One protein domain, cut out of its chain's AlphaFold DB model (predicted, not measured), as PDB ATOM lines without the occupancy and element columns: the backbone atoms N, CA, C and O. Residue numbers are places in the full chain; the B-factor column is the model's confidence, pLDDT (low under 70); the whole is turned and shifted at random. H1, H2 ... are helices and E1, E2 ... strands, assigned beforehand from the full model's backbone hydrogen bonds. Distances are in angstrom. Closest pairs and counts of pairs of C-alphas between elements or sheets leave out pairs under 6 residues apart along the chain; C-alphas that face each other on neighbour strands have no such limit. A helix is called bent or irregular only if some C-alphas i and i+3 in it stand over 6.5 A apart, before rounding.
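This is residues 16 to 187 of the 192 residues of an uncharacterized protein of Pseudomonas avellanae (UniProt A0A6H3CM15). What does the eye meet first? A long two-stranded ribbon, E3 with the bent E4, and a shorter hairpin, E1 with E2, lie at different places round a helical core: H4 runs through the middle, H1 crosses it, and residues 107 to 112 of H3 pack on it. H5 packs between the start of H4 and the ribbon E3 E4, the hairpin packs on H1 and on the start of H4, and H2 lies farther out. How is it made up? The printed part has 172 residues, with five named helices and four named strands in the order E1 E2 E3 H1 H2 H3 H4 H5 E4; its class is mixed, and both sheets, E3 - E4 and E1 - E2, are antiparallel. How large is it? It is compact and rounded, with a radius of gyration of the C-alphas of 15.0 A and spans of 43 by 33 by 32 A.

Where are the strands? E3, residues 53 to 60, begins at C-alpha 53 (-21.780, -46.011, -6.221) and is 21.5 A long. E4, residues 174 to 182, is 21.9 A long, bends by 55 degrees at residue 178 and ends at C-alpha 182 (-20.693, -47.289, -11.216). E1 is residues 37 to 41 and E2 residues 44 to 48. Where are the helices? H4, residues 128 to 142, begins at C-alpha 128 (-11.472, -47.758, 5.475) and is 21.5 A long; H1, residues 63 to 78, is 22.5 A long. H2 is residues 86 to 92, H3 residues 101 to 112 and H5 residues 160 to 168.

What joins the strands? In E3 and E4, N 55 and O 180 are 2.8 A apart, within hydrogen-bond range; in the hairpin E1 and E2, N 39 and O 46 are 2.8 A apart. What is next to the sheets? The closest C-alphas of H5 and E4 are those of Leu 167 and Phe 174, 6.6 A; of E1 and H4, Met 40 and Cys 128, 4.6 A; of E2 and H1, Ile 45 and Ala 77, 5.7 A. How do the helices meet? H4, the hub, touches H1 at a steep tilt of 57 degrees, opposite ways, closest at the C-alphas of Ala 69 and Ala 135, 4.8 A; H3 touches H4 with residues 107 to 112 alone, about perpendicular at 74 degrees, closest at Ser 111 and Ala 138, 3.9 A between C-alphas. H5 only just touches H4, with 3 pairs of C-alphas within 8 A, the closest those of Ser 129 and Val 160, 5.2 A; H2 is near H4, with 6 pairs within 10 A. Are the helix backbones complete? In H1, H2, H3, H4 and H5 every O i to N i+4 pair is within hydrogen-bond range.

How far does it reach? The two C-alphas farthest apart, those of Pro 101 and Asp 185, are 46.3 A from each other. Is anything missing or long? The printed part has no cut; the links H3 to H4, 15 residues, and H4 to H5, 17 residues, are long. Where is confidence low? The mean pLDDT of the printed part is 87.5, and residues 20 to 35 and 186 to 187 are under 70.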
ATOM      1  N   LEU A  16      -8.948 -48.465  -1.954       95.00
ATOM      2  CA  LEU A  16      -7.727 -48.346  -2.738       95.00
ATOM      3  C   LEU A  16      -7.892 -49.161  -4.018       95.00
ATOM      4  O   LEU A  16      -8.151 -50.355  -3.946       95.00
ATOM      5  N   TRP A  17      -7.758 -48.518  -5.176       90.69
ATOM      6  CA  TRP A  17      -7.794 -49.206  -6.467       90.69
ATOM      7  C   TRP A  17      -6.473 -49.943  -6.691       90.69
ATOM      8  O   TRP A  17      -5.419 -49.309  -6.690       90.69
ATOM      9  N   THR A  18      -6.525 -51.266  -6.851       86.00
ATOM     10  CA  THR A  18      -5.350 -52.151  -6.950       86.00
ATOM     11  C   THR A  18      -5.170 -52.796  -8.319       86.00
ATOM     12  O   THR A  18      -4.091 -53.300  -8.602       86.00
ATOM     13  N   ARG A  19      -6.201 -52.767  -9.171       75.19
ATOM     14  CA  ARG A  19      -6.206 -53.455 -10.466       75.19
ATOM     15  C   ARG A  19      -5.062 -53.053 -11.402       75.19
ATOM     16  O   ARG A  19      -4.947 -51.884 -11.778       75.19
ATOM     17  N   ASN A  20      -4.360 -54.055 -11.924       62.34
ATOM     18  CA  ASN A  20      -3.611 -53.960 -13.170       62.34
ATOM     19  C   ASN A  20      -4.555 -54.161 -14.383       62.34
ATOM     20  O   ASN A  20      -5.281 -55.160 -14.424       62.34
ATOM     21  N   PRO A  21      -4.568 -53.273 -15.400       55.00
ATOM     22  CA  PRO A  21      -5.412 -53.430 -16.590       55.00
ATOM     23  C   PRO A  21      -5.238 -54.768 -17.332       55.00
ATOM     24  O   PRO A  21      -6.136 -55.167 -18.070       55.00
ATOM     25  N   GLN A  22      -4.105 -55.455 -17.147       50.53
ATOM     26  CA  GLN A  22      -3.771 -56.712 -17.820       50.53
ATOM     27  C   GLN A  22      -4.161 -57.994 -17.055       50.53
ATOM     28  O   GLN A  22      -3.900 -59.081 -17.568       50.53
ATOM     29  N   ASN A  23      -4.782 -57.915 -15.871       50.59
ATOM     30  CA  ASN A  23      -5.091 -59.098 -15.055       50.59
ATOM     31  C   ASN A  23      -6.612 -59.224 -14.770       50.59
ATOM     32  O   ASN A  23      -7.244 -58.229 -14.389       50.59
ATOM     33  N   PRO A  24      -7.246 -60.397 -15.010       55.22
ATOM     34  CA  PRO A  24      -8.650 -60.632 -14.653       55.22
ATOM     35  C   PRO A  24      -8.894 -60.487 -13.146       55.22
ATOM     36  O   PRO A  24      -8.016 -60.783 -12.345       55.22
ATOM     37  N   VAL A  25     -10.092 -60.037 -12.758       58.62
ATOM     38  CA  VAL A  25     -10.418 -59.756 -11.351       58.62
ATOM     39  C   VAL A  25     -10.682 -61.038 -10.560       58.62
ATOM     40  O   VAL A  25     -11.373 -61.922 -11.062       58.62
ATOM     41  N   SER A  26     -10.176 -61.140  -9.323       57.12
ATOM     42  CA  SER A  26     -10.538 -62.245  -8.420       57.12
ATOM     43  C   SER A  26     -11.916 -62.021  -7.799       57.12
ATOM     44  O   SER A  26     -12.165 -60.994  -7.164       57.12
ATOM     45  N   THR A  27     -12.816 -62.981  -7.995       53.56
ATOM     46  CA  THR A  27     -14.219 -62.928  -7.550       53.56
ATOM     47  C   THR A  27     -14.490 -63.767  -6.304       53.56
ATOM     48  O   THR A  27     -15.451 -63.520  -5.581       53.56
ATOM     49  N   GLU A  28     -13.632 -64.744  -6.025       53.12
ATOM     50  CA  GLU A  28     -13.758 -65.672  -4.904       53.12
ATOM     51  C   GLU A  28     -12.709 -65.367  -3.832       53.12
ATOM     52  O   GLU A  28     -11.654 -64.789  -4.099       53.12
ATOM     53  N   ARG A  29     -12.957 -65.783  -2.585       50.72
ATOM     54  CA  ARG A  29     -11.955 -65.674  -1.514       50.72
ATOM     55  C   ARG A  29     -10.720 -66.509  -1.884       50.72
ATOM     56  O   ARG A  29     -10.755 -67.727  -1.764       50.72
ATOM     57  N   GLY A  30      -9.634 -65.847  -2.291       52.78
ATOM     58  CA  GLY A  30      -8.419 -66.511  -2.778       52.78
ATOM     59  C   GLY A  30      -8.516 -67.031  -4.221       52.78
ATOM     60  O   GLY A  30      -7.726 -67.892  -4.602       52.78
ATOM     61  N   GLY A  31      -9.484 -66.548  -5.009       57.38
ATOM     62  CA  GLY A  31      -9.687 -66.952  -6.401       57.38
ATOM     63  C   GLY A  31      -8.546 -66.532  -7.335       57.38
ATOM     64  O   GLY A  31      -7.744 -65.650  -7.015       57.38
ATOM     65  N   LYS A  32      -8.480 -67.150  -8.522       54.50
ATOM     66  CA  LYS A  32      -7.497 -66.806  -9.563       54.50
ATOM     67  C   LYS A  32      -7.878 -65.478 -10.238       54.50
ATOM     68  O   LYS A  32      -8.769 -65.455 -11.078       54.50
ATOM     69  N   GLY A  33      -7.190 -64.399  -9.871       61.19
ATOM     70  CA  GLY A  33      -7.302 -63.058 -10.458       61.19
ATOM     71  C   GLY A  33      -6.651 -61.999  -9.558       61.19
ATOM     72  O   GLY A  33      -6.307 -62.292  -8.416       61.19
ATOM     73  N   GLU A  34      -6.467 -60.774 -10.043       64.00
ATOM     74  CA  GLU A  34      -6.048 -59.625  -9.230       64.00
ATOM     75  C   GLU A  34      -7.255 -58.846  -8.725       64.00
ATOM     76  O   GLU A  34      -8.162 -58.506  -9.474       64.00
ATOM     77  N   SER A  35      -7.276 -58.504  -7.451       69.00
ATOM     78  CA  SER A  35      -8.409 -57.780  -6.883       69.00
ATOM     79  C   SER A  35      -8.492 -56.365  -7.448       69.00
ATOM     80  O   SER A  35      -7.480 -55.677  -7.610       69.00
ATOM     81  N   GLU A  36      -9.707 -55.916  -7.778       77.56
ATOM     82  CA  GLU A  36      -9.886 -54.605  -8.399       77.56
ATOM     83  C   GLU A  36      -9.610 -53.485  -7.400       77.56
ATOM     84  O   GLU A  36      -8.953 -52.489  -7.724       77.56
ATOM     85  N   VAL A  37     -10.082 -53.684  -6.171       87.12
ATOM     86  CA  VAL A  37      -9.864 -52.789  -5.046       87.12
ATOM     87  C   VAL A  37      -9.498 -53.566  -3.789       87.12
ATOM     88  O   VAL A  37      -9.900 -54.713  -3.599       87.12
ATOM     89  N   VAL A  38      -8.800 -52.892  -2.881       89.31
ATOM     90  CA  VAL A  38      -8.656 -53.299  -1.486       89.31
ATOM     91  C   VAL A  38      -9.389 -52.296  -0.600       89.31
ATOM     92  O   VAL A  38      -9.247 -51.075  -0.727       89.31
ATOM     93  N   GLU A  39     -10.196 -52.811   0.321       92.44
ATOM     94  CA  GLU A  39     -11.027 -52.025   1.221       92.44
ATOM     95  C   GLU A  39     -11.136 -52.648   2.618       92.44
ATOM     96  O   GLU A  39     -10.688 -53.758   2.884       92.44
ATOM     97  N   MET A  40     -11.733 -51.905   3.548       92.19
ATOM     98  CA  MET A  40     -11.940 -52.335   4.930       92.19
ATOM     99  C   MET A  40     -13.415 -52.163   5.288       92.19
ATOM    100  O   MET A  40     -13.893 -51.031   5.378       92.19
ATOM    101  N   ARG A  41     -14.139 -53.269   5.484       85.69
ATOM    102  CA  ARG A  41     -15.601 -53.323   5.705       85.69
ATOM    103  C   ARG A  41     -15.948 -54.069   6.990       85.69
ATOM    104  O   ARG A  41     -15.052 -54.613   7.610       85.69
ATOM    105  N   GLY A  42     -17.230 -54.124   7.371       72.06
ATOM    106  CA  GLY A  42     -17.765 -54.662   8.642       72.06
ATOM    107  C   GLY A  42     -17.381 -56.092   9.079       72.06
ATOM    108  O   GLY A  42     -17.921 -56.557  10.073       72.06
ATOM    109  N   GLY A  43     -16.446 -56.763   8.403       79.12
ATOM    110  CA  GLY A  43     -15.771 -57.981   8.863       79.12
ATOM    111  C   GLY A  43     -14.235 -57.883   8.906       79.12
ATOM    112  O   GLY A  43     -13.610 -58.559   9.716       79.12
ATOM    113  N   GLY A  44     -13.602 -57.021   8.103       87.12
ATOM    114  CA  GLY A  44     -12.144 -56.913   8.012       87.12
ATOM    115  C   GLY A  44     -11.656 -56.313   6.699       87.12
ATOM    116  O   GLY A  44     -12.429 -55.717   5.941       87.12
ATOM    117  N   ILE A  45     -10.354 -56.461   6.454       89.31
ATOM    118  CA  ILE A  45      -9.757 -56.169   5.153       89.31
ATOM    119  C   ILE A  45     -10.307 -57.136   4.104       89.31
ATOM    120  O   ILE A  45     -10.446 -58.336   4.349       89.31
ATOM    121  N   MET A  46     -10.636 -56.595   2.940       84.25
ATOM    122  CA  MET A  46     -11.150 -57.340   1.806       84.25
ATOM    123  C   MET A  46     -10.509 -56.829   0.528       84.25
ATOM    124  O   MET A  46     -10.240 -55.639   0.382       84.25
ATOM    125  N   ASP A  47     -10.320 -57.741  -0.402       79.56
ATOM    126  CA  ASP A  47      -9.907 -57.503  -1.768       79.56
ATOM    127  C   ASP A  47     -11.061 -57.971  -2.673       79.56
ATOM    128  O   ASP A  47     -11.541 -59.100  -2.544       79.56
ATOM    129  N   THR A  48     -11.630 -57.048  -3.450       73.88
ATOM    130  CA  THR A  48     -12.957 -57.199  -4.074       73.88
ATOM    131  C   THR A  48     -13.050 -56.490  -5.425       73.88
ATOM    132  O   THR A  48     -12.140 -55.775  -5.849       73.88
ATOM    133  N   ALA A  49     -14.186 -56.683  -6.095       74.50
ATOM    134  CA  ALA A  49     -14.632 -55.859  -7.209       74.50
ATOM    135  C   ALA A  49     -15.097 -54.466  -6.752       74.50
ATOM    136  O   ALA A  49     -15.607 -54.286  -5.638       74.50
ATOM    137  N   LEU A  50     -14.995 -53.482  -7.646       79.69
ATOM    138  CA  LEU A  50     -15.612 -52.180  -7.444       79.69
ATOM    139  C   LEU A  50     -17.145 -52.320  -7.441       79.69
ATOM    140  O   LEU A  50     -17.734 -53.040  -8.243       79.69
ATOM    141  N   ARG A  51     -17.812 -51.626  -6.516       80.38
ATOM    142  CA  ARG A  51     -19.260 -51.752  -6.295       80.38
ATOM    143  C   ARG A  51     -20.029 -50.589  -6.912       80.38
ATOM    144  O   ARG A  51     -19.462 -49.554  -7.246       80.38
ATOM    145  N   LYS A  52     -21.356 -50.726  -6.987       85.50
ATOM    146  CA  LYS A  52     -22.236 -49.619  -7.377       85.50
ATOM    147  C   LYS A  52     -22.052 -48.424  -6.440       85.50
ATOM    148  O   LYS A  52     -22.029 -48.581  -5.215       85.50
ATOM    149  N   GLY A  53     -21.978 -47.225  -7.004       89.44
ATOM    150  CA  GLY A  53     -21.780 -46.011  -6.221       89.44
ATOM    151  C   GLY A  53     -21.260 -44.826  -7.021       89.44
ATOM    152  O   GLY A  53     -20.993 -44.916  -8.218       89.44
ATOM    153  N   LEU A  54     -21.131 -43.692  -6.332       92.50
ATOM    154  CA  LEU A  54     -20.462 -42.499  -6.838       92.50
ATOM    155  C   LEU A  54     -19.145 -42.319  -6.088       92.50
ATOM    156  O   LEU A  54     -19.136 -42.101  -4.876       92.50
ATOM    157  N   TYR A  55     -18.045 -42.369  -6.824       93.44
ATOM    158  CA  TYR A  55     -16.692 -42.288  -6.304       93.44
ATOM    159  C   TYR A  55     -16.060 -40.956  -6.686       93.44
ATOM    160  O   TYR A  55     -16.148 -40.514  -7.829       93.44
ATOM    161  N   GLN A  56     -15.395 -40.323  -5.723       94.88
ATOM    162  CA  GLN A  56     -14.436 -39.262  -6.013       94.88
ATOM    163  C   GLN A  56     -13.076 -39.918  -6.235       94.88
ATOM    164  O   GLN A  56     -12.556 -40.549  -5.314       94.88
ATOM    165  N   VAL A  57     -12.516 -39.776  -7.431       95.06
ATOM    166  CA  VAL A  57     -11.288 -40.477  -7.805       95.06
ATOM    167  C   VAL A  57     -10.099 -39.538  -7.664       95.06
ATOM    168  O   VAL A  57     -10.029 -38.486  -8.303       95.06
ATOM    169  N   TYR A  58      -9.156 -39.941  -6.818       96.50
ATOM    170  CA  TYR A  58      -7.874 -39.273  -6.649       96.50
ATOM    171  C   TYR A  58      -6.765 -40.216  -7.083       96.50
ATOM    172  O   TYR A  58      -6.791 -41.400  -6.745       96.50
ATOM    173  N   ARG A  59      -5.793 -39.679  -7.811       94.88
ATOM    174  CA  ARG A  59      -4.638 -40.419  -8.309       94.88
ATOM    175  C   ARG A  59      -3.366 -39.868  -7.657       94.88
ATOM    176  O   ARG A  59      -3.251 -38.647  -7.540       94.88
ATOM    177  N   PRO A  60      -2.423 -40.715  -7.212       95.31
ATOM    178  CA  PRO A  60      -1.110 -40.231  -6.808       95.31
ATOM    179  C   PRO A  60      -0.387 -39.649  -8.028       95.31
ATOM    180  O   PRO A  60      -0.380 -40.252  -9.104       95.31
ATOM    181  N   LYS A  61       0.226 -38.474  -7.865       94.94
ATOM    182  CA  LYS A  61       0.987 -37.817  -8.939       94.94
ATOM    183  C   LYS A  61       2.222 -38.629  -9.337       94.94
ATOM    184  O   LYS A  61       2.587 -38.657 -10.506       94.94
ATOM    185  N   ASP A  62       2.832 -39.313  -8.370       93.69
ATOM    186  CA  ASP A  62       3.882 -40.301  -8.614       93.69
ATOM    187  C   ASP A  62       3.263 -41.693  -8.804       93.69
ATOM    188  O   ASP A  62       2.632 -42.244  -7.894       93.69
ATOM    189  N   LYS A  63       3.471 -42.281  -9.987       90.81
ATOM    190  CA  LYS A  63       3.004 -43.635 -10.302       90.81
ATOM    191  C   LYS A  63       3.615 -44.680  -9.364       90.81
ATOM    192  O   LYS A  63       2.902 -45.591  -8.955       90.81
ATOM    193  N   ASN A  64       4.880 -44.526  -8.969       92.19
ATOM    194  CA  ASN A  64       5.556 -45.489  -8.099       92.19
ATOM    195  C   ASN A  64       4.859 -45.583  -6.740       92.19
ATOM    196  O   ASN A  64       4.677 -46.678  -6.218       92.19
ATOM    197  N   ILE A  65       4.397 -44.455  -6.190       94.62
ATOM    198  CA  ILE A  65       3.606 -44.447  -4.952       94.62
ATOM    199  C   ILE A  65       2.311 -45.251  -5.127       94.62
ATOM    200  O   ILE A  65       1.933 -45.995  -4.224       94.62
ATOM    201  N   GLY A  66       1.643 -45.120  -6.276       93.31
ATOM    202  CA  GLY A  66       0.450 -45.902  -6.610       93.31
ATOM    203  C   GLY A  66       0.723 -47.403  -6.653       93.31
ATOM    204  O   GLY A  66       0.066 -48.160  -5.939       93.31
ATOM    205  N   ASP A  67       1.731 -47.815  -7.421       91.06
ATOM    206  CA  ASP A  67       2.084 -49.226  -7.608       91.06
ATOM    207  C   ASP A  67       2.503 -49.881  -6.276       91.06
ATOM    208  O   ASP A  67       2.060 -50.983  -5.946       91.06
ATOM    209  N   TRP A  68       3.300 -49.184  -5.459       94.00
ATOM    210  CA  TRP A  68       3.720 -49.661  -4.137       94.00
ATOM    211  C   TRP A  68       2.571 -49.736  -3.130       94.00
ATOM    212  O   TRP A  68       2.505 -50.676  -2.331       94.00
ATOM    213  N   ALA A  69       1.657 -48.762  -3.151       95.94
ATOM    214  CA  ALA A  69       0.497 -48.765  -2.266       95.94
ATOM    215  C   ALA A  69      -0.451 -49.916  -2.618       95.94
ATOM    216  O   ALA A  69      -0.951 -50.585  -1.713       95.94
ATOM    217  N   ALA A  70      -0.645 -50.177  -3.914       92.75
ATOM    218  CA  ALA A  70      -1.441 -51.299  -4.388       92.75
ATOM    219  C   ALA A  70      -0.845 -52.639  -3.943       92.75
ATOM    220  O   ALA A  70      -1.550 -53.439  -3.332       92.75
ATOM    221  N   GLN A  71       0.457 -52.855  -4.155       90.19
ATOM    222  CA  GLN A  71       1.133 -54.082  -3.722       90.19
ATOM    223  C   GLN A  71       1.044 -54.290  -2.209       90.19
ATOM    224  O   GLN A  71       0.663 -55.371  -1.769       90.19
ATOM    225  N   SER A  72       1.303 -53.245  -1.418       93.38
ATOM    226  CA  SER A  72       1.223 -53.341   0.046       93.38
ATOM    227  C   SER A  72      -0.193 -53.699   0.511       93.38
ATOM    228  O   SER A  72      -0.390 -54.577   1.348       93.38
ATOM    229  N   ALA A  73      -1.207 -53.049  -0.069       93.69
ATOM    230  CA  ALA A  73      -2.605 -53.313   0.250       93.69
ATOM    231  C   ALA A  73      -3.026 -54.741  -0.134       93.69
ATOM    232  O   ALA A  73      -3.711 -55.400   0.650       93.69
ATOM    233  N   MET A  74      -2.592 -55.235  -1.297       89.50
ATOM    234  CA  MET A  74      -2.839 -56.615  -1.729       89.50
ATOM    235  C   MET A  74      -2.147 -57.627  -0.812       89.50
ATOM    236  O   MET A  74      -2.783 -58.597  -0.400       89.50
ATOM    237  N   SER A  75      -0.894 -57.380  -0.411       90.19
ATOM    238  CA  SER A  75      -0.198 -58.213   0.575       90.19
ATOM    239  C   SER A  75      -0.990 -58.294   1.877       90.19
ATOM    240  O   SER A  75      -1.304 -59.394   2.325       90.19
ATOM    241  N   TRP A  76      -1.419 -57.163   2.438       93.25
ATOM    242  CA  TRP A  76      -2.214 -57.128   3.672       93.25
ATOM    243  C   TRP A  76      -3.580 -57.810   3.549       93.25
ATOM    244  O   TRP A  76      -4.110 -58.327   4.536       93.25
ATOM    245  N   ALA A  77      -4.178 -57.779   2.358       89.25
ATOM    246  CA  ALA A  77      -5.476 -58.388   2.107       89.25
ATOM    247  C   ALA A  77      -5.393 -59.896   1.837       89.25
ATOM    248  O   ALA A  77      -6.373 -60.589   2.089       89.25
ATOM    249  N   SER A  78      -4.236 -60.415   1.409       85.69
ATOM    250  CA  SER A  78      -4.057 -61.810   0.975       85.69
ATOM    251  C   SER A  78      -4.579 -62.858   1.969       85.69
ATOM    252  O   SER A  78      -5.271 -63.796   1.581       85.69
ATOM    253  N   GLU A  79      -4.321 -62.678   3.267       85.56
ATOM    254  CA  GLU A  79      -4.797 -63.588   4.319       85.56
ATOM    255  C   GLU A  79      -6.064 -63.094   5.033       85.56
ATOM    256  O   GLU A  79      -6.628 -63.806   5.869       85.56
ATOM    257  N   ARG A  80      -6.527 -61.878   4.722       86.50
ATOM    258  CA  ARG A  80      -7.711 -61.234   5.317       86.50
ATOM    259  C   ARG A  80      -7.719 -61.237   6.855       86.50
ATOM    260  O   ARG A  80      -8.766 -61.392   7.480       86.50
ATOM    261  N   LYS A  81      -6.546 -61.066   7.478       90.94
ATOM    262  CA  LYS A  81      -6.354 -61.164   8.942       90.94
ATOM    263  C   LYS A  81      -6.485 -59.850   9.705       90.94
ATOM    264  O   LYS A  81      -6.525 -59.880  10.932       90.94
ATOM    265  N   ILE A  82      -6.565 -58.707   9.024       93.94
ATOM    266  CA  ILE A  82      -6.752 -57.408   9.684       93.94
ATOM    267  C   ILE A  82      -8.252 -57.207   9.959       93.94
ATOM    268  O   ILE A  82      -9.011 -57.014   9.002       93.94
ATOM    269  N   PRO A  83      -8.707 -57.224  11.228       95.06
ATOM    270  CA  PRO A  83     -10.121 -57.083  11.541       95.06
ATOM    271  C   PRO A  83     -10.594 -55.636  11.381       95.06
ATOM    272  O   PRO A  83      -9.825 -54.674  11.497       95.06
ATOM    273  N   TYR A  84     -11.899 -55.471  11.180       95.00
ATOM    274  CA  TYR A  84     -12.515 -54.153  11.188       95.00
ATOM    275  C   TYR A  84     -12.621 -53.622  12.613       95.00
ATOM    276  O   TYR A  84     -13.084 -54.314  13.518       95.00
ATOM    277  N   ASN A  85     -12.253 -52.360  12.820       94.19
ATOM    278  CA  ASN A  85     -12.385 -51.708  14.115       94.19
ATOM    279  C   ASN A  85     -13.420 -50.577  14.064       94.19
ATOM    280  O   ASN A  85     -13.098 -49.407  13.831       94.19
ATOM    281  N   ALA A  86     -14.677 -50.931  14.343       90.88
ATOM    282  CA  ALA A  86     -15.802 -49.997  14.365       90.88
ATOM    283  C   ALA A  86     -15.626 -48.880  15.405       90.88
ATOM    284  O   ALA A  86     -15.942 -47.723  15.132       90.88
ATOM    285  N   ILE A  87     -15.051 -49.200  16.569       89.56
ATOM    286  CA  ILE A  87     -14.815 -48.227  17.643       89.56
ATOM    287  C   ILE A  87     -13.795 -47.174  17.196       89.56
ATOM    288  O   ILE A  87     -14.006 -45.979  17.405       89.56
ATOM    289  N   LYS A  88     -12.692 -47.590  16.559       89.69
ATOM    290  CA  LYS A  88     -11.703 -46.667  15.981       89.69
ATOM    291  C   LYS A  88     -12.317 -45.838  14.858       89.69
ATOM    292  O   LYS A  88     -12.098 -44.630  14.843       89.69
ATOM    293  N   SER A  89     -13.113 -46.459  13.987       90.00
ATOM    294  CA  SER A  89     -13.827 -45.772  12.907       90.00
ATOM    295  C   SER A  89     -14.724 -44.655  13.452       90.00
ATOM    296  O   SER A  89     -14.539 -43.491  13.097       90.00
ATOM    297  N   ALA A  90     -15.593 -44.954  14.424       87.12
ATOM    298  CA  ALA A  90     -16.463 -43.961  15.055       87.12
ATOM    299  C   ALA A  90     -15.669 -42.851  15.768       87.12
ATOM    300  O   ALA A  90     -15.941 -41.663  15.585       87.12
ATOM    301  N   LYS A  91     -14.625 -43.213  16.530       86.75
ATOM    302  CA  LYS A  91     -13.763 -42.239  17.222       86.75
ATOM    303  C   LYS A  91     -12.945 -41.376  16.258       86.75
ATOM    304  O   LYS A  91     -12.540 -40.281  16.637       86.75
ATOM    305  N   SER A  92     -12.683 -41.831  15.033       83.25
ATOM    306  CA  SER A  92     -11.895 -41.073  14.052       83.25
ATOM    307  C   SER A  92     -12.571 -39.767  13.621       83.25
ATOM    308  O   SER A  92     -11.883 -38.817  13.258       83.25
ATOM    309  N   VAL A  93     -13.904 -39.682  13.711       80.31
ATOM    310  CA  VAL A  93     -14.686 -38.506  13.292       80.31
ATOM    311  C   VAL A  93     -14.389 -37.280  14.161       80.31
ATOM    312  O   VAL A  93     -14.394 -36.157  13.662       80.31
ATOM    313  N   THR A  94     -14.102 -37.495  15.448       76.25
ATOM    314  CA  THR A  94     -13.854 -36.438  16.443       76.25
ATOM    315  C   THR A  94     -12.380 -36.311  16.838       76.25
ATOM    316  O   THR A  94     -12.021 -35.434  17.629       76.25
ATOM    317  N   ARG A  95     -11.505 -37.171  16.298       75.88
ATOM    318  CA  ARG A  95     -10.066 -37.172  16.588       75.88
ATOM    319  C   ARG A  95      -9.314 -36.099  15.810       75.88
ATOM    320  O   ARG A  95      -9.644 -35.743  14.684       75.88
ATOM    321  N   PHE A  96      -8.228 -35.633  16.419       72.62
ATOM    322  CA  PHE A  96      -7.239 -34.806  15.742       72.62
ATOM    323  C   PHE A  96      -6.314 -35.694  14.912       72.62
ATOM    324  O   PHE A  96      -5.599 -36.522  15.467       72.62
ATOM    325  N   SER A  97      -6.272 -35.482  13.601       78.69
ATOM    326  CA  SER A  97      -5.425 -36.257  12.680       78.69
ATOM    327  C   SER A  97      -4.048 -35.606  12.457       78.69
ATOM    328  O   SER A  97      -3.518 -35.602  11.345       78.69
ATOM    329  N   ASN A  98      -3.486 -34.974  13.492       84.19
ATOM    330  CA  ASN A  98      -2.211 -34.263  13.392       84.19
ATOM    331  C   ASN A  98      -1.052 -35.237  13.176       84.19
ATOM    332  O   ASN A  98      -0.937 -36.242  13.871       84.19
ATOM    333  N   PHE A  99      -0.140 -34.885  12.274       88.56
ATOM    334  CA  PHE A  99       1.022 -35.710  11.967       88.56
ATOM    335  C   PHE A  99       2.179 -35.470  12.947       88.56
ATOM    336  O   PHE A  99       3.192 -34.863  12.609       88.56
ATOM    337  N   GLY A 100       1.973 -35.883  14.200       90.69
ATOM    338  CA  GLY A 100       2.973 -35.812  15.269       90.69
ATOM    339  C   GLY A 100       3.887 -37.047  15.343       90.69
ATOM    340  O   GLY A 100       3.777 -37.950  14.510       90.69
ATOM    341  N   PRO A 101       4.747 -37.146  16.374       93.12
ATOM    342  CA  PRO A 101       5.725 -38.233  16.516       93.12
ATOM    343  C   PRO A 101       5.130 -39.649  16.444       93.12
ATOM    344  O   PRO A 101       5.690 -40.528  15.793       93.12
ATOM    345  N   LEU A 102       3.955 -39.869  17.044       91.44
ATOM    346  CA  LEU A 102       3.265 -41.168  16.997       91.44
ATOM    347  C   LEU A 102       2.752 -41.529  15.594       91.44
ATOM    348  O   LEU A 102       2.724 -42.709  15.230       91.44
ATOM    349  N   ALA A 103       2.355 -40.526  14.808       93.06
ATOM    350  CA  ALA A 103       1.911 -40.715  13.432       93.06
ATOM    351  C   ALA A 103       3.103 -41.051  12.524       93.06
ATOM    352  O   ALA A 103       3.023 -42.001  11.753       93.06
ATOM    353  N   ILE A 104       4.234 -40.358  12.704       94.31
ATOM    354  CA  ILE A 104       5.503 -40.655  12.018       94.31
ATOM    355  C   ILE A 104       5.960 -42.085  12.327       94.31
ATOM    356  O   ILE A 104       6.247 -42.862  11.418       94.31
ATOM    357  N   ALA A 105       5.964 -42.470  13.607       95.06
ATOM    358  CA  ALA A 105       6.325 -43.824  14.014       95.06
ATOM    359  C   ALA A 105       5.368 -44.880  13.436       95.06
ATOM    360  O   ALA A 105       5.803 -45.971  13.076       95.06
ATOM    361  N   SER A 106       4.071 -44.569  13.328       95.31
ATOM    362  CA  SER A 106       3.099 -45.469  12.699       95.31
ATOM    363  C   SER A 106       3.340 -45.602  11.192       95.31
ATOM    364  O   SER A 106       3.355 -46.724  10.706       95.31
ATOM    365  N   ALA A 107       3.614 -44.503  10.481       95.69
ATOM    366  CA  ALA A 107       3.952 -44.527   9.055       95.69
ATOM    367  C   ALA A 107       5.194 -45.386   8.768       95.69
ATOM    368  O   ALA A 107       5.182 -46.203   7.850       95.69
ATOM    369  N   LYS A 108       6.228 -45.283   9.616       95.44
ATOM    370  CA  LYS A 108       7.415 -46.144   9.533       95.44
ATOM    371  C   LYS A 108       7.071 -47.625   9.723       95.44
ATOM    372  O   LYS A 108       7.554 -48.457   8.965       95.44
ATOM    373  N   LYS A 109       6.211 -47.958  10.694       95.69
ATOM    374  CA  LYS A 109       5.746 -49.342  10.906       95.69
ATOM    375  C   LYS A 109       4.975 -49.889   9.704       95.69
ATOM    376  O   LYS A 109       5.148 -51.052   9.371       95.69
ATOM    377  N   TYR A 110       4.152 -49.069   9.044       96.81
ATOM    378  CA  TYR A 110       3.433 -49.507   7.842       96.81
ATOM    379  C   TYR A 110       4.395 -49.894   6.715       96.81
ATOM    380  O   TYR A 110       4.174 -50.906   6.065       96.81
ATOM    381  N   SER A 111       5.470 -49.126   6.515       94.94
ATOM    382  CA  SER A 111       6.509 -49.440   5.522       94.94
ATOM    383  C   SER A 111       7.306 -50.698   5.875       94.94
ATOM    384  O   SER A 111       7.544 -51.525   5.001       94.94
ATOM    385  N   GLN A 112       7.646 -50.890   7.153       95.44
ATOM    386  CA  GLN A 112       8.343 -52.095   7.621       95.44
ATOM    387  C   GLN A 112       7.529 -53.375   7.408       95.44
ATOM    388  O   GLN A 112       8.102 -54.401   7.064       95.44
ATOM    389  N   ASP A 113       6.208 -53.298   7.582       94.19
ATOM    390  CA  ASP A 113       5.300 -54.435   7.415       94.19
ATOM    391  C   ASP A 113       4.608 -54.433   6.028       94.19
ATOM    392  O   ASP A 113       3.560 -55.058   5.862       94.19
ATOM    393  N   ALA A 114       5.115 -53.692   5.030       91.31
ATOM    394  CA  ALA A 114       4.405 -53.438   3.767       91.31
ATOM    395  C   ALA A 114       4.034 -54.716   2.994       91.31
ATOM    396  O   ALA A 114       2.966 -54.773   2.396       91.31
ATOM    397  N   PHE A 115       4.875 -55.748   3.063       89.31
ATOM    398  CA  PHE A 115       4.686 -57.014   2.345       89.31
ATOM    399  C   PHE A 115       4.320 -58.193   3.249       89.31
ATOM    400  O   PHE A 115       4.329 -59.342   2.813       89.31
ATOM    401  N   GLU A 116       3.980 -57.919   4.506       90.06
ATOM    402  CA  GLU A 116       3.549 -58.938   5.458       90.06
ATOM    403  C   GLU A 116       2.058 -59.223   5.277       90.06
ATOM    404  O   GLU A 116       1.236 -58.318   5.395       90.06
ATOM    405  N   SER A 117       1.671 -60.477   5.065       85.88
ATOM    406  CA  SER A 117       0.255 -60.858   4.932       85.88
ATOM    407  C   SER A 117      -0.563 -60.646   6.212       85.88
ATOM    408  O   SER A 117      -1.784 -60.479   6.175       85.88
ATOM    409  N   ASN A 118       0.115 -60.609   7.362       88.50
ATOM    410  CA  ASN A 118      -0.468 -60.343   8.671       88.50
ATOM    411  C   ASN A 118       0.376 -59.313   9.440       88.50
ATOM    412  O   ASN A 118       1.110 -59.665  10.374       88.50
ATOM    413  N   PRO A 119       0.308 -58.032   9.049       92.88
ATOM    414  CA  PRO A 119       1.222 -57.026   9.554       92.88
ATOM    415  C   PRO A 119       0.953 -56.724  11.036       92.88
ATOM    416  O   PRO A 119      -0.194 -56.659  11.493       92.88
ATOM    417  N   LYS A 120       2.010 -56.473  11.818       92.88
ATOM    418  CA  LYS A 120       1.895 -56.278  13.276       92.88
ATOM    419  C   LYS A 120       1.062 -55.050  13.625       92.88
ATOM    420  O   LYS A 120       0.367 -55.060  14.642       92.88
ATOM    421  N   TRP A 121       1.103 -54.002  12.800       93.62
ATOM    422  CA  TRP A 121       0.271 -52.811  13.001       93.62
ATOM    423  C   TRP A 121      -1.237 -53.104  12.901       93.62
ATOM    424  O   TRP A 121      -2.031 -52.362  13.488       93.62
ATOM    425  N   GLY A 122      -1.622 -54.167  12.185       91.38
ATOM    426  CA  GLY A 122      -3.007 -54.552  11.911       91.38
ATOM    427  C   GLY A 122      -3.697 -55.322  13.038       91.38
ATOM    428  O   GLY A 122      -4.915 -55.473  12.994       91.38
ATOM    429  N   LYS A 123      -2.967 -55.760  14.079       91.88
ATOM    430  CA  LYS A 123      -3.510 -56.581  15.183       91.88
ATOM    431  C   LYS A 123      -4.719 -55.963  15.886       91.88
ATOM    432  O   LYS A 123      -5.678 -56.656  16.200       91.88
ATOM    433  N   ASP A 124      -4.698 -54.649  16.084       90.75
ATOM    434  CA  ASP A 124      -5.792 -53.924  16.739       90.75
ATOM    435  C   ASP A 124      -6.934 -53.562  15.768       90.75
ATOM    436  O   ASP A 124      -7.787 -52.721  16.083       90.75
ATOM    437  N   GLY A 125      -6.891 -54.074  14.541       93.69
ATOM    438  CA  GLY A 125      -7.799 -53.738  13.458       93.69
ATOM    439  C   GLY A 125      -7.661 -52.316  12.915       93.69
ATOM    440  O   GLY A 125      -7.012 -51.432  13.496       93.69
ATOM    441  N   ALA A 126      -8.331 -52.100  11.789       95.38
ATOM    442  CA  ALA A 126      -8.312 -50.860  11.027       95.38
ATOM    443  C   ALA A 126      -9.710 -50.506  10.495       95.38
ATOM    444  O   ALA A 126     -10.693 -51.200  10.746       95.38
ATOM    445  N   PHE A 127      -9.815 -49.379   9.801       95.38
ATOM    446  CA  PHE A 127     -11.032 -48.926   9.122       95.38
ATOM    447  C   PHE A 127     -10.668 -48.345   7.747       95.38
ATOM    448  O   PHE A 127      -9.488 -48.164   7.453       95.38
ATOM    449  N   CYS A 128     -11.658 -48.073   6.898       95.31
ATOM    450  CA  CYS A 128     -11.472 -47.758   5.475       95.31
ATOM    451  C   CYS A 128     -10.424 -46.680   5.178       95.31
ATOM    452  O   CYS A 128      -9.434 -46.958   4.506       95.31
ATOM    453  N   SER A 129     -10.563 -45.477   5.731       95.75
ATOM    454  CA  SER A 129      -9.587 -44.406   5.499       95.75
ATOM    455  C   SER A 129      -8.240 -44.630   6.193       95.75
ATOM    456  O   SER A 129      -7.226 -44.155   5.686       95.75
ATOM    457  N   HIS A 130      -8.198 -45.371   7.309       96.56
ATOM    458  CA  HIS A 130      -6.932 -45.773   7.937       96.56
ATOM    459  C   HIS A 130      -6.151 -46.702   7.007       96.56
ATOM    460  O   HIS A 130      -4.985 -46.426   6.750       96.56
ATOM    461  N   LEU A 131      -6.789 -47.737   6.454       97.12
ATOM    462  CA  LEU A 131      -6.144 -48.675   5.533       97.12
ATOM    463  C   LEU A 131      -5.566 -47.960   4.305       97.12
ATOM    464  O   LEU A 131      -4.378 -48.101   4.023       97.12
ATOM    465  N   VAL A 132      -6.386 -47.153   3.622       97.31
ATOM    466  CA  VAL A 132      -5.967 -46.417   2.418       97.31
ATOM    467  C   VAL A 132      -4.768 -45.521   2.721       97.31
ATOM    468  O   VAL A 132      -3.765 -45.554   2.011       97.31
ATOM    469  N   LEU A 133      -4.838 -44.739   3.800       97.38
ATOM    470  CA  LEU A 133      -3.767 -43.808   4.133       97.38
ATOM    471  C   LEU A 133      -2.499 -44.531   4.611       97.38
ATOM    472  O   LEU A 133      -1.400 -44.093   4.285       97.38
ATOM    473  N   ALA A 134      -2.637 -45.646   5.333       97.56
ATOM    474  CA  ALA A 134      -1.510 -46.475   5.751       97.56
ATOM    475  C   ALA A 134      -0.765 -47.073   4.549       97.56
ATOM    476  O   ALA A 134       0.462 -47.028   4.533       97.56
ATOM    477  N   ALA A 135      -1.486 -47.561   3.532       97.50
ATOM    478  CA  ALA A 135      -0.892 -48.108   2.309       97.50
ATOM    479  C   ALA A 135      -0.066 -47.053   1.565       97.50
ATOM    480  O   ALA A 135       1.095 -47.282   1.235       97.50
ATOM    481  N   TYR A 136      -0.620 -45.853   1.379       98.12
ATOM    482  CA  TYR A 136       0.108 -44.773   0.716       98.12
ATOM    483  C   TYR A 136       1.258 -44.198   1.555       98.12
ATOM    484  O   TYR A 136       2.275 -43.787   1.003       98.12
ATOM    485  N   GLN A 137       1.141 -44.185   2.885       97.94
ATOM    486  CA  GLN A 137       2.252 -43.815   3.765       97.94
ATOM    487  C   GLN A 137       3.382 -44.847   3.717       97.94
ATOM    488  O   GLN A 137       4.544 -44.449   3.669       97.94
ATOM    489  N   ALA A 138       3.055 -46.143   3.695       97.31
ATOM    490  CA  ALA A 138       4.028 -47.213   3.496       97.31
ATOM    491  C   ALA A 138       4.743 -47.058   2.149       97.31
ATOM    492  O   ALA A 138       5.972 -47.057   2.103       97.31
ATOM    493  N   ALA A 139       3.977 -46.830   1.078       96.94
ATOM    494  CA  ALA A 139       4.501 -46.621  -0.264       96.94
ATOM    495  C   ALA A 139       5.466 -45.435  -0.327       96.94
ATOM    496  O   ALA A 139       6.610 -45.608  -0.731       96.94
ATOM    497  N   ALA A 140       5.049 -44.255   0.143       96.75
ATOM    498  CA  ALA A 140       5.888 -43.058   0.141       96.75
ATOM    499  C   ALA A 140       7.195 -43.252   0.925       96.75
ATOM    500  O   ALA A 140       8.248 -42.823   0.463       96.75
ATOM    501  N   GLN A 141       7.153 -43.937   2.072       95.69
ATOM    502  CA  GLN A 141       8.362 -44.281   2.828       95.69
ATOM    503  C   GLN A 141       9.276 -45.236   2.043       95.69
ATOM    504  O   GLN A 141      10.480 -44.995   1.989       95.69
ATOM    505  N   ASN A 142       8.722 -46.270   1.402       93.75
ATOM    506  CA  ASN A 142       9.498 -47.251   0.635       93.75
ATOM    507  C   ASN A 142      10.144 -46.657  -0.624       93.75
ATOM    508  O   ASN A 142      11.250 -47.052  -0.976       93.75
ATOM    509  N   VAL A 143       9.499 -45.682  -1.272       93.19
ATOM    510  CA  VAL A 143      10.063 -44.988  -2.446       93.19
ATOM    511  C   VAL A 143      10.897 -43.751  -2.085       93.19
ATOM    512  O   VAL A 143      11.379 -43.055  -2.973       93.19
ATOM    513  N   GLY A 144      11.048 -43.430  -0.795       93.56
ATOM    514  CA  GLY A 144      11.814 -42.265  -0.336       93.56
ATOM    515  C   GLY A 144      11.138 -40.906  -0.569       93.56
ATOM    516  O   GLY A 144      11.802 -39.872  -0.502       93.56
ATOM    517  N   THR A 145       9.824 -40.871  -0.815       93.75
ATOM    518  CA  THR A 145       9.070 -39.620  -0.982       93.75
ATOM    519  C   THR A 145       8.684 -39.013   0.376       93.75
ATOM    520  O   THR A 145       8.122 -39.701   1.236       93.75
ATOM    521  N   PRO A 146       8.906 -37.700   0.594       93.81
ATOM    522  CA  PRO A 146       8.477 -37.030   1.815       93.81
ATOM    523  C   PRO A 146       6.960 -37.083   2.029       93.81
ATOM    524  O   PRO A 146       6.168 -36.738   1.149       93.81
ATOM    525  N   LEU A 147       6.544 -37.402   3.257       95.19
ATOM    526  CA  LEU A 147       5.139 -37.336   3.656       95.19
ATOM    527  C   LEU A 147       4.681 -35.869   3.706       95.19
ATOM    528  O   LEU A 147       4.994 -35.122   4.637       95.19
ATOM    529  N   SER A 148       3.934 -35.460   2.684       94.81
ATOM    530  CA  SER A 148       3.373 -34.116   2.502       94.81
ATOM    531  C   SER A 148       1.898 -34.201   2.093       94.81
ATOM    532  O   SER A 148       1.369 -35.301   1.947       94.81
ATOM    533  N   GLY A 149       1.210 -33.062   1.969       93.19
ATOM    534  CA  GLY A 149      -0.195 -33.042   1.545       93.19
ATOM    535  C   GLY A 149      -1.083 -33.962   2.392       93.19
ATOM    536  O   GLY A 149      -1.009 -33.953   3.627       93.19
ATOM    537  N   ALA A 150      -1.883 -34.797   1.729       94.81
ATOM    538  CA  ALA A 150      -2.758 -35.777   2.360       94.81
ATOM    539  C   ALA A 150      -2.006 -36.926   3.047       94.81
ATOM    540  O   ALA A 150      -2.556 -37.530   3.964       94.81
ATOM    541  N   LEU A 151      -0.741 -37.184   2.690       96.19
ATOM    542  CA  LEU A 151       0.095 -38.191   3.355       96.19
ATOM    543  C   LEU A 151       0.613 -37.733   4.721       96.19
ATOM    544  O   LEU A 151       0.983 -38.565   5.548       96.19
ATOM    545  N   LYS A 152       0.613 -36.425   4.999       95.25
ATOM    546  CA  LYS A 152       1.048 -35.850   6.283       95.25
ATOM    547  C   LYS A 152      -0.119 -35.735   7.270       95.25
ATOM    548  O   LYS A 152      -0.424 -34.657   7.787       95.25
ATOM    549  N   VAL A 153      -0.789 -36.858   7.515       92.69
ATOM    550  CA  VAL A 153      -1.991 -36.974   8.356       92.69
ATOM    551  C   VAL A 153      -1.911 -38.258   9.182       92.69
ATOM    552  O   VAL A 153      -1.429 -39.279   8.700       92.69
ATOM    553  N   ASP A 154      -2.344 -38.239  10.445       93.81
ATOM    554  CA  ASP A 154      -2.385 -39.473  11.246       93.81
ATOM    555  C   ASP A 154      -3.466 -40.425  10.719       93.81
ATOM    556  O   ASP A 154      -4.657 -40.198  10.940       93.81
ATOM    557  N   ALA A 155      -3.047 -41.515  10.071       94.50
ATOM    558  CA  ALA A 155      -3.948 -42.511   9.504       94.50
ATOM    559  C   ALA A 155      -4.887 -43.140  10.550       94.50
ATOM    560  O   ALA A 155      -6.060 -43.364  10.258       94.50
ATOM    561  N   LYS A 156      -4.433 -43.339  11.797       91.94
ATOM    562  CA  LYS A 156      -5.255 -43.929  12.875       91.94
ATOM    563  C   LYS A 156      -6.351 -42.987  13.372       91.94
ATOM    564  O   LYS A 156      -7.299 -43.424  14.026       91.94
ATOM    565  N   GLY A 157      -6.197 -41.692  13.115       88.81
ATOM    566  CA  GLY A 157      -7.134 -40.640  13.489       88.81
ATOM    567  C   GLY A 157      -7.823 -39.984  12.297       88.81
ATOM    568  O   GLY A 157      -8.455 -38.951  12.488       88.81
ATOM    569  N   CYS A 158      -7.685 -40.514  11.080       92.12
ATOM    570  CA  CYS A 158      -8.183 -39.884   9.859       92.12
ATOM    571  C   CYS A 158      -9.493 -40.531   9.409       92.12
ATOM    572  O   CYS A 158      -9.464 -41.579   8.773       92.12
ATOM    573  N   SER A 159     -10.641 -39.920   9.720       92.75
ATOM    574  CA  SER A 159     -11.939 -40.355   9.172       92.75
ATOM    575  C   SER A 159     -12.007 -40.188   7.647       92.75
ATOM    576  O   SER A 159     -11.245 -39.410   7.079       92.75
ATOM    577  N   VAL A 160     -12.967 -40.832   6.974       92.75
ATOM    578  CA  VAL A 160     -13.170 -40.663   5.518       92.75
ATOM    579  C   VAL A 160     -13.429 -39.204   5.144       92.75
ATOM    580  O   VAL A 160     -12.878 -38.701   4.165       92.75
ATOM    581  N   ARG A 161     -14.219 -38.485   5.949       91.19
ATOM    582  CA  ARG A 161     -14.459 -37.049   5.744       91.19
ATOM    583  C   ARG A 161     -13.167 -36.251   5.890       91.19
ATOM    584  O   ARG A 161     -12.866 -35.400   5.058       91.19
ATOM    585  N   THR A 162     -12.360 -36.592   6.888       91.19
ATOM    586  CA  THR A 162     -11.063 -35.951   7.106       91.19
ATOM    587  C   THR A 162     -10.107 -36.221   5.942       91.19
ATOM    588  O   THR A 162      -9.434 -35.306   5.477       91.19
ATOM    589  N   LEU A 163     -10.087 -37.449   5.421       93.88
ATOM    590  CA  LEU A 163      -9.310 -37.815   4.241       93.88
ATOM    591  C   LEU A 163      -9.772 -37.025   3.010       93.88
ATOM    592  O   LEU A 163      -8.947 -36.417   2.339       93.88
ATOM    593  N   SER A 164     -11.086 -36.954   2.765       93.88
ATOM    594  CA  SER A 164     -11.676 -36.154   1.680       93.88
ATOM    595  C   SER A 164     -11.254 -34.685   1.765       93.88
ATOM    596  O   SER A 164     -10.880 -34.091   0.757       93.88
ATOM    597  N   HIS A 165     -11.242 -34.106   2.970       92.06
ATOM    598  CA  HIS A 165     -10.756 -32.746   3.193       92.06
ATOM    599  C   HIS A 165      -9.289 -32.567   2.786       92.06
ATOM    600  O   HIS A 165      -8.953 -31.592   2.114       92.06
ATOM    601  N   PHE A 166      -8.411 -33.482   3.204       92.94
ATOM    602  CA  PHE A 166      -6.990 -33.374   2.889       92.94
ATOM    603  C   PHE A 166      -6.696 -33.620   1.419       92.94
ATOM    604  O   PHE A 166      -5.899 -32.876   0.867       92.94
ATOM    605  N   LEU A 167      -7.377 -34.573   0.784       95.00
ATOM    606  CA  LEU A 167      -7.259 -34.824  -0.652       95.00
ATOM    607  C   LEU A 167      -7.686 -33.606  -1.486       95.00
ATOM    608  O   LEU A 167      -7.016 -33.266  -2.450       95.00
ATOM    609  N   GLN A 168      -8.749 -32.896  -1.092       93.25
ATOM    610  CA  GLN A 168      -9.184 -31.669  -1.783       93.25
ATOM    611  C   GLN A 168      -8.189 -30.513  -1.662       93.25
ATOM    612  O   GLN A 168      -8.141 -29.648  -2.531       93.25
ATOM    613  N   LYS A 169      -7.435 -30.464  -0.561       92.12
ATOM    614  CA  LYS A 169      -6.417 -29.436  -0.312       92.12
ATOM    615  C   LYS A 169      -5.022 -29.859  -0.754       92.12
ATOM    616  O   LYS A 169      -4.081 -29.086  -0.582       92.12
ATOM    617  N   ASP A 170      -4.875 -31.080  -1.250       94.38
ATOM    618  CA  ASP A 170      -3.585 -31.615  -1.630       94.38
ATOM    619  C   ASP A 170      -3.147 -31.015  -2.962       94.38
ATOM    620  O   ASP A 170      -3.816 -31.153  -3.983       94.38
ATOM    621  N   THR A 171      -2.007 -30.335  -2.947       93.38
ATOM    622  CA  THR A 171      -1.370 -29.809  -4.154       93.38
ATOM    623  C   THR A 171      -0.090 -30.564  -4.500       93.38
ATOM    624  O   THR A 171       0.478 -30.328  -5.568       93.38
ATOM    625  N   THR A 172       0.363 -31.494  -3.654       94.25
ATOM    626  CA  THR A 172       1.693 -32.107  -3.746       94.25
ATOM    627  C   THR A 172       1.668 -33.599  -4.052       94.25
ATOM    628  O   THR A 172       2.494 -34.033  -4.845       94.25
ATOM    629  N   GLN A 173       0.760 -34.386  -3.469       95.50
ATOM    630  CA  GLN A 173       0.812 -35.856  -3.556       95.50
ATOM    631  C   GLN A 173      -0.272 -36.454  -4.445       95.50
ATOM    632  O   GLN A 173       0.011 -37.359  -5.229       95.50
ATOM    633  N   PHE A 174      -1.498 -35.944  -4.355       97.38
ATOM    634  CA  PHE A 174      -2.634 -36.462  -5.111       97.38
ATOM    635  C   PHE A 174      -3.227 -35.401  -6.026       97.38
ATOM    636  O   PHE A 174      -3.166 -34.204  -5.749       97.38
ATOM    637  N   GLU A 175      -3.824 -35.854  -7.119       96.62
ATOM    638  CA  GLU A 175      -4.648 -35.041  -8.002       96.62
ATOM    639  C   GLU A 175      -6.067 -35.602  -8.070       96.62
ATOM    640  O   GLU A 175      -6.283 -36.817  -8.050       96.62
ATOM    641  N   PHE A 176      -7.049 -34.706  -8.132       96.50
ATOM    642  CA  PHE A 176      -8.430 -35.089  -8.379       96.50
ATOM    643  C   PHE A 176      -8.619 -35.347  -9.873       96.50
ATOM    644  O   PHE A 176      -8.424 -34.449 -10.685       96.50
ATOM    645  N   THR A 177      -9.021 -36.564 -10.225       94.94
ATOM    646  CA  THR A 177      -9.169 -36.992 -11.630       94.94
ATOM    647  C   THR A 177     -10.614 -36.959 -12.114       94.94
ATOM    648  O   THR A 177     -10.864 -36.969 -13.314       94.94
ATOM    649  N   GLY A 178     -11.578 -36.880 -11.193       94.81
ATOM    650  CA  GLY A 178     -12.988 -36.760 -11.531       94.81
ATOM    651  C   GLY A 178     -13.896 -37.602 -10.647       94.81
ATOM    652  O   GLY A 178     -13.521 -38.087  -9.577       94.81
ATOM    653  N   HIS A 179     -15.135 -37.740 -11.105       94.44
ATOM    654  CA  HIS A 179     -16.124 -38.595 -10.469       94.44
ATOM    655  C   HIS A 179     -16.347 -39.834 -11.329       94.44
ATOM    656  O   HIS A 179     -16.576 -39.715 -12.529       94.44
ATOM    657  N   LEU A 180     -16.328 -41.004 -10.698       90.62
ATOM    658  CA  LEU A 180     -16.684 -42.264 -11.332       90.62
ATOM    659  C   LEU A 180     -18.023 -42.727 -10.772       90.62
ATOM    660  O   LEU A 180     -18.175 -42.895  -9.561       90.62
ATOM    661  N   ARG A 181     -19.005 -42.913 -11.649       91.44
ATOM    662  CA  ARG A 181     -20.293 -43.500 -11.295       91.44
ATOM    663  C   ARG A 181     -20.304 -44.934 -11.796       91.44
ATOM    664  O   ARG A 181     -20.189 -45.124 -12.995       91.44
ATOM    665  N   ILE A 182     -20.461 -45.884 -10.884       85.75
ATOM    666  CA  ILE A 182     -20.693 -47.289 -11.216       85.75
ATOM    667  C   ILE A 182     -22.174 -47.562 -11.020       85.75
ATOM    668  O   ILE A 182     -22.693 -47.465  -9.897       85.75
ATOM    669  N   LYS A 183     -22.873 -47.844 -12.115       84.12
ATOM    670  CA  LYS A 183     -24.262 -48.296 -12.080       84.12
ATOM    671  C   LYS A 183     -24.345 -49.774 -11.672       84.12
ATOM    672  O   LYS A 183     -23.344 -50.477 -11.745       84.12
ATOM    673  N   PRO A 184     -25.516 -50.263 -11.223       76.38
ATOM    674  CA  PRO A 184     -25.685 -51.666 -10.838       76.38
ATOM    675  C   PRO A 184     -25.314 -52.676 -11.934       76.38
ATOM    676  O   PRO A 184     -24.730 -53.700 -11.618       76.38
ATOM    677  N   ASP A 185     -25.622 -52.370 -13.193       74.94
ATOM    678  CA  ASP A 185     -25.309 -53.164 -14.389       74.94
ATOM    679  C   ASP A 185     -23.836 -53.073 -14.819       74.94
ATOM    680  O   ASP A 185     -23.345 -53.930 -15.544       74.94
ATOM    681  N   GLU A 186     -23.122 -52.051 -14.344       66.94
ATOM    682  CA  GLU A 186     -21.682 -51.862 -14.555       66.94
ATOM    683  C   GLU A 186     -20.850 -52.496 -13.426       66.94
ATOM    684  O   GLU A 186     -19.620 -52.517 -13.499       66.94
ATOM    685  N   VAL A 187     -21.500 -53.010 -12.370       64.06
ATOM    686  CA  VAL A 187     -20.821 -53.815 -11.354       64.06
ATOM    687  C   VAL A 187     -20.415 -55.113 -12.025       64.06
ATOM    688  O   VAL A 187     -21.248 -55.971 -12.293       64.06
TER     689      VAL A 187